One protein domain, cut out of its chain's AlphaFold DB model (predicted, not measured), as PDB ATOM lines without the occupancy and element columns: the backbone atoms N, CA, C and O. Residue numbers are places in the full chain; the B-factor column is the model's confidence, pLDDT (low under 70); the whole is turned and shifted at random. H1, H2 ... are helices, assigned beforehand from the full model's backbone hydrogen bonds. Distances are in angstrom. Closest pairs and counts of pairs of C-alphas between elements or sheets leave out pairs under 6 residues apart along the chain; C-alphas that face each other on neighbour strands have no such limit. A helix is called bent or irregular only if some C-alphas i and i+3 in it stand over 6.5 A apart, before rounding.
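AT A GLANCE: This is residues 24 to 113 of the 265 residues of an uncharacterized protein of Gemmata sp. SH-PL17 (UniProt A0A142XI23). One long helix, H5, runs along a small helical body, and H1, H2 and H3 pack on it one after another, from its first half to its last residues, 99 to 102. Beyond residue 102 of H5 the backbone turns a corner into H6, which packs on H4, while the long link of residues 67 to 84 leads from H4 back to the first residues of H5. The printed part has 90 residues with six named helices, H1 to H6 in that order, and no named strand; its class is all helix, the pairs of touching helices mostly crossed. It is compact, with a radius of gyration of the C-alphas of 12.5 A, and spans 39 by 26 by 20 A, only just elongated.

HOW THE PARTS SIT: H1, residues 29 to 39, touches the hub, H5, residues 85 to 102, with the C-alphas of Ala 37 and Cys 91 closest at 4.8 A. They run opposite ways at a steep tilt of 67 degrees, only just short of about perpendicular. H2, residues 45 to 49, touches H1, the closest C-alphas being those of Ile 36 and Val 45, 6.5 A apart. H2 also touches H5, closest at the C-alphas of Ala 49 and Ile 99, 4.7 A. H3, residues 51 to 56, touches H5 about perpendicular at 80 degrees, closest at the C-alphas of Phe 52 and Ile 99, 6.5 A. H4, residues 58 to 66, forms a helical hairpin with H5, opposite ways at a shallow tilt of 25 degrees; they only just touch, with 3 pairs of C-alphas within 8 A, the closest those of Leu 64 and Leu 96 at 6.9 A. H6, residues 104 to 113, touches H4 the same way at a steep tilt of 44 degrees, closest at the C-alphas of Pro 58 and His 106, 6.3 A. H6 is apart from H1, H2 and H3. Every O i to N i+4 pair is within hydrogen-bond range in H1, H2, H3 and H5, against 3 of 5 in H4 and 3 of 6 in H6.

IN THESE COORDINATES: H1 begins at C-alpha 29 (-52.361, 35.261, -24.626) and is 15.8 A long from first to last C-alpha; H2 is 6.0 A and H3 9.0 A. H4 is 14.5 A long and irregular, C-alphas 59 and 62 being 7.2 A apart. H5, 25.6 A, begins at C-alpha 85 (-34.543, 28.885, -33.408). H6, 15.4 A, is irregular, with C-alphas 106 and 109 7.0 A apart, and ends at C-alpha 113 (-39.341, 37.130, -5.410).

THE WHOLE: The two C-alphas farthest apart are those of Arg 81 and Pro 109, 39.3 A. The printed part has no cut; the link from H4 to H5 is long, the others tight. Mean pLDDT of the printed part is 89.6, with residues 80 to 83 under 70.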
ATOM      1  N   LEU A  24     -53.272  43.683 -31.350       87.56
ATOM      2  CA  LEU A  24     -53.335  42.574 -30.382       87.56
ATOM      3  C   LEU A  24     -54.766  42.224 -29.950       87.56
ATOM      4  O   LEU A  24     -55.018  41.142 -29.416       87.56
ATOM      5  N   ALA A  25     -55.712  43.135 -30.194       86.00
ATOM      6  CA  ALA A  25     -57.097  42.990 -29.772       86.00
ATOM      7  C   ALA A  25     -57.725  41.702 -30.326       86.00
ATOM      8  O   ALA A  25     -57.748  41.474 -31.534       86.00
ATOM      9  N   GLY A  26     -58.266  40.878 -29.426       85.06
ATOM     10  CA  GLY A  26     -58.921  39.615 -29.772       85.06
ATOM     11  C   GLY A  26     -57.977  38.423 -29.957       85.06
ATOM     12  O   GLY A  26     -58.472  37.314 -30.132       85.06
ATOM     13  N   LEU A  27     -56.655  38.619 -29.879       90.62
ATOM     14  CA  LEU A  27     -55.692  37.516 -29.887       90.62
ATOM     15  C   LEU A  27     -55.659  36.788 -28.539       90.62
ATOM     16  O   LEU A  27     -55.892  37.380 -27.479       90.62
ATOM     17  N   GLY A  28     -55.319  35.500 -28.581       92.25
ATOM     18  CA  GLY A  28     -55.004  34.735 -27.376       92.25
ATOM     19  C   GLY A  28     -53.717  35.224 -26.702       92.25
ATOM     20  O   GLY A  28     -52.880  35.874 -27.324       92.25
ATOM     21  N   PHE A  29     -53.531  34.870 -25.427       93.44
ATOM     22  CA  PHE A  29     -52.361  35.261 -24.626       93.44
ATOM     23  C   PHE A  29     -51.022  34.931 -25.315       93.44
ATOM     24  O   PHE A  29     -50.189  35.813 -25.521       93.44
ATOM     25  N   ASP A  30     -50.845  33.679 -25.742       93.25
ATOM     26  CA  ASP A  30     -49.614  33.222 -26.403       93.25
ATOM     27  C   ASP A  30     -49.433  33.820 -27.798       93.25
ATOM     28  O   ASP A  30     -48.317  34.123 -28.214       93.25
ATOM     29  N   GLU A  31     -50.537  34.013 -28.512       93.06
ATOM     30  CA  GLU A  31     -50.538  34.585 -29.854       93.06
ATOM     31  C   GLU A  31     -50.119  36.059 -29.826       93.06
ATOM     32  O   GLU A  31     -49.314  36.487 -30.652       93.06
ATOM     33  N   ALA A  32     -50.572  36.815 -28.822       94.44
ATOM     34  CA  ALA A  32     -50.158  38.196 -28.608       94.44
ATOM     35  C   ALA A  32     -48.651  38.301 -28.303       94.44
ATOM     36  O   ALA A  32     -47.965  39.132 -28.904       94.44
ATOM     37  N   ILE A  33     -48.110  37.431 -27.437       94.88
ATOM     38  CA  ILE A  33     -46.660  37.371 -27.160       94.88
ATOM     39  C   ILE A  33     -45.895  37.039 -28.445       94.88
ATOM     40  O   ILE A  33     -44.939  37.734 -28.799       94.88
ATOM     41  N   ALA A  34     -46.333  36.007 -29.172       93.44
ATOM     42  CA  ALA A  34     -45.687  35.549 -30.395       93.44
ATOM     43  C   ALA A  34     -45.696  36.627 -31.493       93.44
ATOM     44  O   ALA A  34     -44.712  36.774 -32.225       93.44
ATOM     45  N   LEU A  35     -46.776  37.405 -31.599       93.25
ATOM     46  CA  LEU A  35     -46.891  38.496 -32.559       93.25
ATOM     47  C   LEU A  35     -45.949  39.659 -32.217       93.25
ATOM     48  O   LEU A  35     -45.245  40.140 -33.110       93.25
ATOM     49  N   ILE A  36     -45.874  40.070 -30.943       93.19
ATOM     50  CA  ILE A  36     -44.903  41.078 -30.477       93.19
ATOM     51  C   ILE A  36     -43.474  40.595 -30.761       93.19
ATOM     52  O   ILE A  36     -42.681  41.325 -31.361       93.19
ATOM     53  N   ALA A  37     -43.158  39.347 -30.401       92.12
ATOM     54  CA  ALA A  37     -41.852  38.743 -30.647       92.12
ATOM     55  C   ALA A  37     -41.497  38.779 -32.139       92.12
ATOM     56  O   ALA A  37     -40.434  39.281 -32.513       92.12
ATOM     57  N   ALA A  38     -42.409  38.343 -33.011       90.31
ATOM     58  CA  ALA A  38     -42.187  38.345 -34.452       90.31
ATOM     59  C   ALA A  38     -41.989  39.752 -35.039       90.31
ATOM     60  O   ALA A  38     -41.253  39.919 -36.015       90.31
ATOM     61  N   GLY A  39     -42.611  40.761 -34.425       87.75
ATOM     62  CA  GLY A  39     -42.495  42.166 -34.795       87.75
ATOM     63  C   GLY A  39     -41.182  42.839 -34.385       87.75
ATOM     64  O   GLY A  39     -40.902  43.912 -34.915       87.75
ATOM     65  N   SER A  40     -40.351  42.230 -33.526       84.94
ATOM     66  CA  SER A  40     -39.208  42.887 -32.848       84.94
ATOM     67  C   SER A  40     -38.203  43.616 -33.750       84.94
ATOM     68  O   SER A  40     -37.469  44.491 -33.296       84.94
ATOM     69  N   TRP A  41     -38.162  43.271 -35.036       75.56
ATOM     70  CA  TRP A  41     -37.289  43.873 -36.050       75.56
ATOM     71  C   TRP A  41     -37.874  45.092 -36.757       75.56
ATOM     72  O   TRP A  41     -37.155  45.789 -37.470       75.56
ATOM     73  N   ARG A  42     -39.187  45.283 -36.648       77.12
ATOM     74  CA  ARG A  42     -39.985  46.194 -37.479       77.12
ATOM     75  C   ARG A  42     -40.740  47.231 -36.659       77.12
ATOM     76  O   ARG A  42     -41.131  48.252 -37.215       77.12
ATOM     77  N   VAL A  43     -40.951  46.956 -35.377       81.94
ATOM     78  CA  VAL A  43     -41.715  47.809 -34.468       81.94
ATOM     79  C   VAL A  43     -40.936  48.048 -33.184       81.94
ATOM     80  O   VAL A  43     -40.090  47.243 -32.785       81.94
ATOM     81  N   ASP A  44     -41.266  49.143 -32.515       85.94
ATOM     82  CA  ASP A  44     -40.890  49.385 -31.130       85.94
ATOM     83  C   ASP A  44     -41.616  48.391 -30.205       85.94
ATOM     84  O   ASP A  44     -42.787  48.558 -29.861       85.94
ATOM     85  N   VAL A  45     -40.905  47.337 -29.796       88.81
ATOM     86  CA  VAL A  45     -41.425  46.281 -28.909       88.81
ATOM     87  C   VAL A  45     -41.987  46.854 -27.608       88.81
ATOM     88  O   VAL A  45     -43.011  46.372 -27.132       88.81
ATOM     89  N   ASN A  46     -41.363  47.896 -27.049       88.44
ATOM     90  CA  ASN A  46     -41.823  48.500 -25.799       88.44
ATOM     91  C   ASN A  46     -43.160  49.215 -26.000       88.44
ATOM     92  O   ASN A  46     -44.023  49.173 -25.126       88.44
ATOM     93  N   ARG A  47     -43.358  49.845 -27.164       89.88
ATOM     94  CA  ARG A  47     -44.640  50.453 -27.532       89.88
ATOM     95  C   ARG A  47     -45.737  49.400 -27.654       89.88
ATOM     96  O   ARG A  47     -46.804  49.580 -27.076       89.88
ATOM     97  N   GLU A  48     -45.478  48.307 -28.368       92.75
ATOM     98  CA  GLU A  48     -46.482  47.253 -28.574       92.75
ATOM     99  C   GLU A  48     -46.804  46.504 -27.271       92.75
ATOM    100  O   GLU A  48     -47.965  46.226 -26.979       92.75
ATOM    101  N   ALA A  49     -45.801  46.271 -26.422       94.44
ATOM    102  CA  ALA A  49     -45.970  45.632 -25.120       94.44
ATOM    103  C   ALA A  49     -46.897  46.402 -24.158       94.44
ATOM    104  O   ALA A  49     -47.488  45.791 -23.267       94.44
ATOM    105  N   ARG A  50     -47.083  47.720 -24.334       93.56
ATOM    106  CA  ARG A  50     -48.029  48.530 -23.532       93.56
ATOM    107  C   ARG A  50     -49.493  48.189 -23.786       93.56
ATOM    108  O   ARG A  50     -50.336  48.521 -22.958       93.56
ATOM    109  N   GLN A  51     -49.806  47.522 -24.894       93.50
ATOM    110  CA  GLN A  51     -51.158  47.029 -25.154       93.50
ATOM    111  C   GLN A  51     -51.507  45.825 -24.260       93.50
ATOM    112  O   GLN A  51     -52.678  45.576 -23.987       93.50
ATOM    113  N   PHE A  52     -50.501  45.093 -23.770       94.88
ATOM    114  CA  PHE A  52     -50.692  43.814 -23.088       94.88
ATOM    115  C   PHE A  52     -51.423  43.936 -21.731       94.88
ATOM    116  O   PHE A  52     -52.403  43.212 -21.535       94.88
ATOM    117  N   PRO A  53     -51.068  44.879 -20.829       94.50
ATOM    118  CA  PRO A  53     -51.801  45.076 -19.574       94.50
ATOM    119  C   PRO A  53     -53.254  45.516 -19.775       94.50
ATOM    120  O   PRO A  53     -54.111  45.168 -18.967       94.50
ATOM    121  N   LEU A  54     -53.544  46.245 -20.861       92.88
ATOM    122  CA  LEU A  54     -54.903  46.692 -21.199       92.88
ATOM    123  C   LEU A  54     -55.816  45.524 -21.593       92.88
ATOM    124  O   LEU A  54     -57.034  45.633 -21.470       92.88
ATOM    125  N   GLN A  55     -55.232  44.430 -22.084       94.69
ATOM    126  CA  GLN A  55     -55.960  43.259 -22.558       94.69
ATOM    127  C   GLN A  55     -56.054  42.146 -21.509       94.69
ATOM    128  O   GLN A  55     -57.093  41.495 -21.431       94.69
ATOM    129  N   PHE A  56     -54.994  41.910 -20.727       94.44
ATOM    130  CA  PHE A  56     -54.879  40.708 -19.893       94.44
ATOM    131  C   PHE A  56     -54.796  40.953 -18.378       94.44
ATOM    132  O   PHE A  56     -54.873  39.978 -17.640       94.44
ATOM    133  N   GLY A  57     -54.675  42.200 -17.905       95.19
ATOM    134  CA  GLY A  57     -54.612  42.509 -16.468       95.19
ATOM    135  C   GLY A  57     -53.364  41.953 -15.747       95.19
ATOM    136  O   GLY A  57     -52.633  41.127 -16.288       95.19
ATOM    137  N   PRO A  58     -53.022  42.431 -14.536       96.81
ATOM    138  CA  PRO A  58     -51.796  42.026 -13.829       96.81
ATOM    139  C   PRO A  58     -51.800  40.572 -13.319       96.81
ATOM    140  O   PRO A  58     -50.745  40.021 -13.003       96.81
ATOM    141  N   GLU A  59     -52.957  39.917 -13.251       96.44
ATOM    142  CA  GLU A  59     -53.116  38.529 -12.807       96.44
ATOM    143  C   GLU A  59     -52.359  37.509 -13.672       96.44
ATOM    144  O   GLU A  59     -52.099  36.394 -13.219       96.44
ATOM    145  N   VAL A  60     -51.957  37.885 -14.891       96.81
ATOM    146  CA  VAL A  60     -51.210  37.010 -15.807       96.81
ATOM    147  C   VAL A  60     -49.695  37.055 -15.618       96.81
ATOM    148  O   VAL A  60     -48.985  36.282 -16.256       96.81
ATOM    149  N   ILE A  61     -49.165  37.905 -14.735       96.88
ATOM    150  CA  ILE A  61     -47.715  37.986 -14.470       96.88
ATOM    151  C   ILE A  61     -47.104  36.613 -14.114       96.88
ATOM    152  O   ILE A  61     -46.063  36.268 -14.680       96.88
ATOM    153  N   PRO A  62     -47.727  35.759 -13.274       95.00
ATOM    154  CA  PRO A  62     -47.225  34.404 -13.034       95.00
ATOM    155  C   PRO A  62     -47.207  33.510 -14.285       95.00
ATOM    156  O   PRO A  62     -46.354  32.632 -14.401       95.00
ATOM    157  N   GLU A  63     -48.143  33.700 -15.219       95.56
ATOM    158  CA  GLU A  63     -48.157  32.985 -16.503       95.56
ATOM    159  C   GLU A  63     -47.037  33.486 -17.427       95.56
ATOM    160  O   GLU A  63     -46.350  32.669 -18.034       95.56
ATOM    161  N   LEU A  64     -46.768  34.796 -17.466       95.38
ATOM    162  CA  LEU A  64     -45.643  35.358 -18.229       95.38
ATOM    163  C   LEU A  64     -44.305  34.743 -17.808       95.38
ATOM    164  O   LEU A  64     -43.484  34.409 -18.661       95.38
ATOM    165  N   TRP A  65     -44.105  34.510 -16.507       93.94
ATOM    166  CA  TRP A  65     -42.912  33.819 -16.017       93.94
ATOM    167  C   TRP A  65     -42.805  32.378 -16.508       93.94
ATOM    168  O   TRP A  65     -41.719  31.962 -16.904       93.94
ATOM    169  N   ARG A  66     -43.917  31.637 -16.565       93.12
ATOM    170  CA  ARG A  66     -43.922  30.275 -17.127       93.12
ATOM    171  C   ARG A  66     -43.495  30.262 -18.598       93.12
ATOM    172  O   ARG A  66     -42.834  29.326 -19.040       93.12
ATOM    173  N   ARG A  67     -43.757  31.337 -19.348       93.25
ATOM    174  CA  ARG A  67     -43.352  31.457 -20.760       93.25
ATOM    175  C   ARG A  67     -41.876  31.766 -20.986       93.25
ATOM    176  O   ARG A  67     -41.418  31.660 -22.123       93.25
ATOM    177  N   TYR A  68     -41.101  32.041 -19.935       87.00
ATOM    178  CA  TYR A  68     -39.638  31.984 -20.036       87.00
ATOM    179  C   TYR A  68     -39.110  30.550 -20.157       87.00
ATOM    180  O   TYR A  68     -38.049  30.358 -20.750       87.00
ATOM    181  N   GLU A  69     -39.842  29.567 -19.628       85.19
ATOM    182  CA  GLU A  69     -39.462  28.149 -19.618       85.19
ATOM    183  C   GLU A  69     -40.076  27.375 -20.795       85.19
ATOM    184  O   GLU A  69     -39.485  26.411 -21.278       85.19
ATOM    185  N   SER A  70     -41.233  27.820 -21.300       87.00
ATOM    186  CA  SER A  70     -41.916  27.219 -22.450       87.00
ATOM    187  C   SER A  70     -41.980  28.187 -23.637       87.00
ATOM    188  O   SER A  70     -42.890  29.017 -23.742       87.00
ATOM    189  N   ILE A  71     -41.009  28.077 -24.538       83.25
ATOM    190  CA  ILE A  71     -40.913  28.930 -25.726       83.25
ATOM    191  C   ILE A  71     -41.950  28.465 -26.751       83.25
ATOM    192  O   ILE A  71     -41.955  27.296 -27.136       83.25
ATOM    193  N   GLY A  72     -42.836  29.374 -27.166       79.44
ATOM    194  CA  GLY A  72     -43.850  29.088 -28.181       79.44
ATOM    195  C   GLY A  72     -43.239  28.823 -29.557       79.44
ATOM    196  O   GLY A  72     -42.067  29.114 -29.799       79.44
ATOM    197  N   GLU A  73     -44.029  28.290 -30.486       84.62
ATOM    198  CA  GLU A  73     -43.583  28.154 -31.874       84.62
ATOM    199  C   GLU A  73     -43.443  29.533 -32.550       84.62
ATOM    200  O   GLU A  73     -44.211  30.450 -32.237       84.62
ATOM    201  N   PRO A  74     -42.489  29.705 -33.489       86.00
ATOM    202  CA  PRO A  74     -42.377  30.928 -34.274       86.00
ATOM    203  C   PRO A  74     -43.696  31.301 -34.949       86.00
ATOM    204  O   PRO A  74     -44.242  30.530 -35.737       86.00
ATOM    205  N   HIS A  75     -44.177  32.518 -34.683       86.75
ATOM    206  CA  HIS A  75     -45.379  33.043 -35.327       86.75
ATOM    207  C   HIS A  75     -45.220  33.019 -36.865       86.75
ATOM    208  O   HIS A  75     -44.130  33.328 -37.357       86.75
ATOM    209  N   PRO A  76     -46.275  32.752 -37.665       84.88
ATOM    210  CA  PRO A  76     -46.178  32.708 -39.131       84.88
ATOM    211  C   PRO A  76     -45.581  33.970 -39.781       84.88
ATOM    212  O   PRO A  76     -44.924  33.889 -40.819       84.88
ATOM    213  N   ASN A  77     -45.767  35.131 -39.143       83.06
ATOM    214  CA  ASN A  77     -45.203  36.417 -39.582       83.06
ATOM    215  C   ASN A  77     -43.711  36.605 -39.247       83.06
ATOM    216  O   ASN A  77     -43.127  37.614 -39.647       83.06
ATOM    217  N   PHE A  78     -43.083  35.674 -38.523       82.31
ATOM    218  CA  PHE A  78     -41.653  35.724 -38.244       82.31
ATOM    219  C   PHE A  78     -40.862  35.544 -39.544       82.31
ATOM    220  O   PHE A  78     -41.072  34.592 -40.300       82.31
ATOM    221  N   GLU A  79     -39.973  36.496 -39.840       70.25
ATOM    222  CA  GLU A  79     -39.324  36.601 -41.148       70.25
ATOM    223  C   GLU A  79     -38.638  35.297 -41.572       70.25
ATOM    224  O   GLU A  79     -37.678  34.836 -40.955       70.25
ATOM    225  N   ALA A  80     -39.072  34.743 -42.709       57.94
ATOM    226  CA  ALA A  80     -38.583  33.461 -43.216       57.94
ATOM    227  C   ALA A  80     -37.058  33.412 -43.442       57.94
ATOM    228  O   ALA A  80     -36.454  32.346 -43.359       57.94
ATOM    229  N   ARG A  81     -36.432  34.567 -43.704       54.88
ATOM    230  CA  ARG A  81     -34.983  34.705 -43.928       54.88
ATOM    231  C   ARG A  81     -34.154  34.700 -42.633       54.88
ATOM    232  O   ARG A  81     -32.935  34.626 -42.717       54.88
ATOM    233  N   LYS A  82     -34.799  34.768 -41.462       60.66
ATOM    234  CA  LYS A  82     -34.175  34.836 -40.127       60.66
ATOM    235  C   LYS A  82     -34.510  33.622 -39.245       60.66
ATOM    236  O   LYS A  82     -34.343  33.671 -38.034       60.66
ATOM    237  N   ARG A  83     -34.984  32.524 -39.852       61.72
ATOM    238  CA  ARG A  83     -35.452  31.285 -39.194       61.72
ATOM    239  C   ARG A  83     -34.328  30.463 -38.546       61.72
ATOM    240  O   ARG A  83     -34.136  29.300 -38.891       61.72
ATOM    241  N   SER A  84     -33.591  31.028 -37.597       81.94
ATOM    242  CA  SER A  84     -32.930  30.202 -36.589       81.94
ATOM    243  C   SER A  84     -33.810  30.158 -35.345       81.94
ATOM    244  O   SER A  84     -34.450  31.145 -34.982       81.94
ATOM    245  N   MET A  85     -33.855  28.998 -34.692       83.38
ATOM    246  CA  MET A  85     -34.543  28.885 -33.408       83.38
ATOM    247  C   MET A  85     -33.900  29.819 -32.373       83.38
ATOM    248  O   MET A  85     -34.601  30.419 -31.575       83.38
ATOM    249  N   THR A  86     -32.583  30.030 -32.443       85.44
ATOM    250  CA  THR A  86     -31.868  30.991 -31.592       85.44
ATOM    251  C   THR A  86     -32.416  32.414 -31.731       85.44
ATOM    252  O   THR A  86     -32.694  33.052 -30.725       85.44
ATOM    253  N   GLU A  87     -32.645  32.889 -32.958       84.81
ATOM    254  CA  GLU A  87     -33.225  34.218 -33.205       84.81
ATOM    255  C   GLU A  87     -34.635  34.342 -32.633       84.81
ATOM    256  O   GLU A  87     -35.016  35.368 -32.068       84.81
ATOM    257  N   TRP A  88     -35.426  33.284 -32.800       89.69
ATOM    258  CA  TRP A  88     -36.780  33.254 -32.283       89.69
ATOM    259  C   TRP A  88     -36.796  33.347 -30.758       89.69
ATOM    260  O   TRP A  88     -37.532  34.160 -30.207       89.69
ATOM    261  N   ILE A  89     -35.937  32.576 -30.090       89.38
ATOM    262  CA  ILE A  89     -35.771  32.602 -28.634       89.38
ATOM    263  C   ILE A  89     -35.377  34.008 -28.153       89.38
ATOM    264  O   ILE A  89     -35.947  34.508 -27.183       89.38
ATOM    265  N   GLU A  90     -34.455  34.677 -28.850       86.69
ATOM    266  CA  GLU A  90     -34.053  36.057 -28.541       86.69
ATOM    267  C   GLU A  90     -35.237  37.032 -28.651       86.69
ATOM    268  O   GLU A  90     -35.495  37.814 -27.733       86.69
ATOM    269  N   CYS A  91     -36.000  36.960 -29.745       90.31
ATOM    270  CA  CYS A  91     -37.180  37.802 -29.957       90.31
ATOM    271  C   CYS A  91     -38.286  37.521 -28.928       90.31
ATOM    272  O   CYS A  91     -38.942  38.450 -28.455       90.31
ATOM    273  N   TRP A  92     -38.475  36.252 -28.566       92.88
ATOM    274  CA  TRP A  92     -39.440  35.810 -27.565       92.88
ATOM    275  C   TRP A  92     -39.117  36.382 -26.185       92.88
ATOM    276  O   TRP A  92     -39.967  37.020 -25.564       92.88
ATOM    277  N   TRP A  93     -37.874  36.230 -25.720       91.25
ATOM    278  CA  TRP A  93     -37.458  36.794 -24.435       91.25
ATOM    279  C   TRP A  93     -37.543  38.317 -24.420       91.25
ATOM    280  O   TRP A  93     -38.012  38.875 -23.432       91.25
ATOM    281  N   ARG A  94     -37.179  38.992 -25.516       89.94
ATOM    282  CA  ARG A  94     -37.318  40.450 -25.627       89.94
ATOM    283  C   ARG A  94     -38.774  40.901 -25.495       89.94
ATOM    284  O   ARG A  94     -39.040  41.881 -24.804       89.94
ATOM    285  N   ALA A  95     -39.709  40.193 -26.131       94.25
ATOM    286  CA  ALA A  95     -41.134  40.479 -26.006       94.25
ATOM    287  C   ALA A  95     -41.619  40.281 -24.566       94.25
ATOM    288  O   ALA A  95     -42.249  41.181 -24.016       94.25
ATOM    289  N   LEU A  96     -41.277  39.156 -23.930       95.50
ATOM    290  CA  LEU A  96     -41.641  38.895 -22.533       95.50
ATOM    291  C   LEU A  96     -41.083  39.949 -21.574       95.50
ATOM    292  O   LEU A  96     -41.799  40.410 -20.691       95.50
ATOM    293  N   GLU A  97     -39.831  40.365 -21.767       94.56
ATOM    294  CA  GLU A  97     -39.204  41.405 -20.953       94.56
ATOM    295  C   GLU A  97     -39.933  42.746 -21.089       94.56
ATOM    296  O   GLU A  97     -40.234  43.388 -20.085       94.56
ATOM    297  N   ALA A  98     -40.255  43.154 -22.320       94.56
ATOM    298  CA  ALA A  98     -40.991  44.388 -22.574       94.56
ATOM    299  C   ALA A  98     -42.420  44.337 -22.009       94.56
ATOM    300  O   ALA A  98     -42.897  45.324 -21.449       94.56
ATOM    301  N   ILE A  99     -43.092  43.186 -22.123       97.06
ATOM    302  CA  ILE A  99     -44.425  42.961 -21.551       97.06
ATOM    303  C   ILE A  99     -44.366  43.029 -20.025       97.06
ATOM    304  O   ILE A  99     -45.184  43.705 -19.419       97.06
ATOM    305  N   LEU A 100     -43.393  42.383 -19.378       96.88
ATOM    306  CA  LEU A 100     -43.251  42.473 -17.923       96.88
ATOM    307  C   LEU A 100     -42.975  43.909 -17.461       96.88
ATOM    308  O   LEU A 100     -43.589  44.351 -16.492       96.88
ATOM    309  N   CYS A 101     -42.120  44.660 -18.164       96.12
ATOM    310  CA  CYS A 101     -41.905  46.077 -17.858       96.12
ATOM    311  C   CYS A 101     -43.176  46.920 -18.037       96.12
ATOM    312  O   CYS A 101     -43.404  47.849 -17.263       96.12
ATOM    313  N   SER A 102     -44.047  46.593 -19.002       96.81
ATOM    314  CA  SER A 102     -45.272  47.367 -19.235       96.81
ATOM    315  C   SER A 102     -46.302  47.246 -18.104       96.81
ATOM    316  O   SER A 102     -47.146  48.133 -17.967       96.81
ATOM    317  N   TYR A 103     -46.185  46.230 -17.239       97.56
ATOM    318  CA  TYR A 103     -46.952  46.113 -15.990       97.56
ATOM    319  C   TYR A 103     -46.443  47.008 -14.849       97.56
ATOM    320  O   TYR A 103     -47.135  47.140 -13.838       97.56
ATOM    321  N   ARG A 104     -45.271  47.643 -15.002       97.06
ATOM    322  CA  ARG A 104     -44.718  48.645 -14.075       97.06
ATOM    323  C   ARG A 104     -44.728  48.178 -12.609       97.06
ATOM    324  O   ARG A 104     -44.152  47.138 -12.295       97.06
ATOM    325  N   GLU A 105     -45.381  48.923 -11.714       97.75
ATOM    326  CA  GLU A 105     -45.447  48.663 -10.272       97.75
ATOM    327  C   GLU A 105     -46.036  47.272  -9.964       97.75
ATOM    328  O   GLU A 105     -45.596  46.599  -9.031       97.75
ATOM    329  N   HIS A 106     -46.967  46.776 -10.791       97.88
ATOM    330  CA  HIS A 106     -47.573  45.454 -10.604       97.88
ATOM    331  C   HIS A 106     -46.581  44.296 -10.798       97.88
ATOM    332  O   HIS A 106     -46.793  43.217 -10.244       97.88
ATOM    333  N   ALA A 107     -45.492  44.498 -11.549       97.31
ATOM    334  CA  ALA A 107     -44.466  43.477 -11.757       97.31
ATOM    335  C   ALA A 107     -43.485  43.358 -10.580       97.31
ATOM    336  O   ALA A 107     -42.863  42.305 -10.409       97.31
ATOM    337  N   LEU A 108     -43.356  44.401  -9.748       97.75
ATOM    338  CA  LEU A 108     -42.324  44.480  -8.711       97.75
ATOM    339  C   LEU A 108     -42.357  43.317  -7.709       97.75
ATOM    340  O   LEU A 108     -41.294  42.733  -7.490       97.75
ATOM    341  N   PRO A 109     -43.509  42.899  -7.140       97.31
ATOM    342  CA  PRO A 109     -43.523  41.789  -6.184       97.31
ATOM    343  C   PRO A 109     -42.950  40.501  -6.783       97.31
ATOM    344  O   PRO A 109     -42.138  39.816  -6.162       97.31
ATOM    345  N   SER A 110     -43.321  40.208  -8.030       96.56
ATOM    346  CA  SER A 110     -42.890  39.002  -8.734       96.56
ATOM    347  C   SER A 110     -41.409  39.044  -9.131       96.56
ATOM    348  O   SER A 110     -40.739  38.008  -9.108       96.56
ATOM    349  N   LEU A 111     -40.891  40.234  -9.453       97.00
ATOM    350  CA  LEU A 111     -39.473  40.466  -9.727       97.00
ATOM    351  C   LEU A 111     -38.618  40.299  -8.470       97.00
ATOM    352  O   LEU A 111     -37.609  39.597  -8.506       97.00
ATOM    353  N   TRP A 112     -39.035  40.881  -7.344       97.06
ATOM    354  CA  TRP A 112     -38.303  40.772  -6.080       97.06
ATOM    355  C   TRP A 112     -38.254  39.354  -5.520       97.06
ATOM    356  O   TRP A 112     -37.245  38.986  -4.915       97.06
ATOM    357  N   GLU A 113     -39.304  38.559  -5.744       95.75
ATOM    358  CA  GLU A 113     -39.341  37.130  -5.410       95.75
ATOM    359  C   GLU A 113     -38.289  36.328  -6.199       95.75
ATOM    360  O   GLU A 113     -37.753  35.337  -5.708       95.75
TER     361      GLU A 113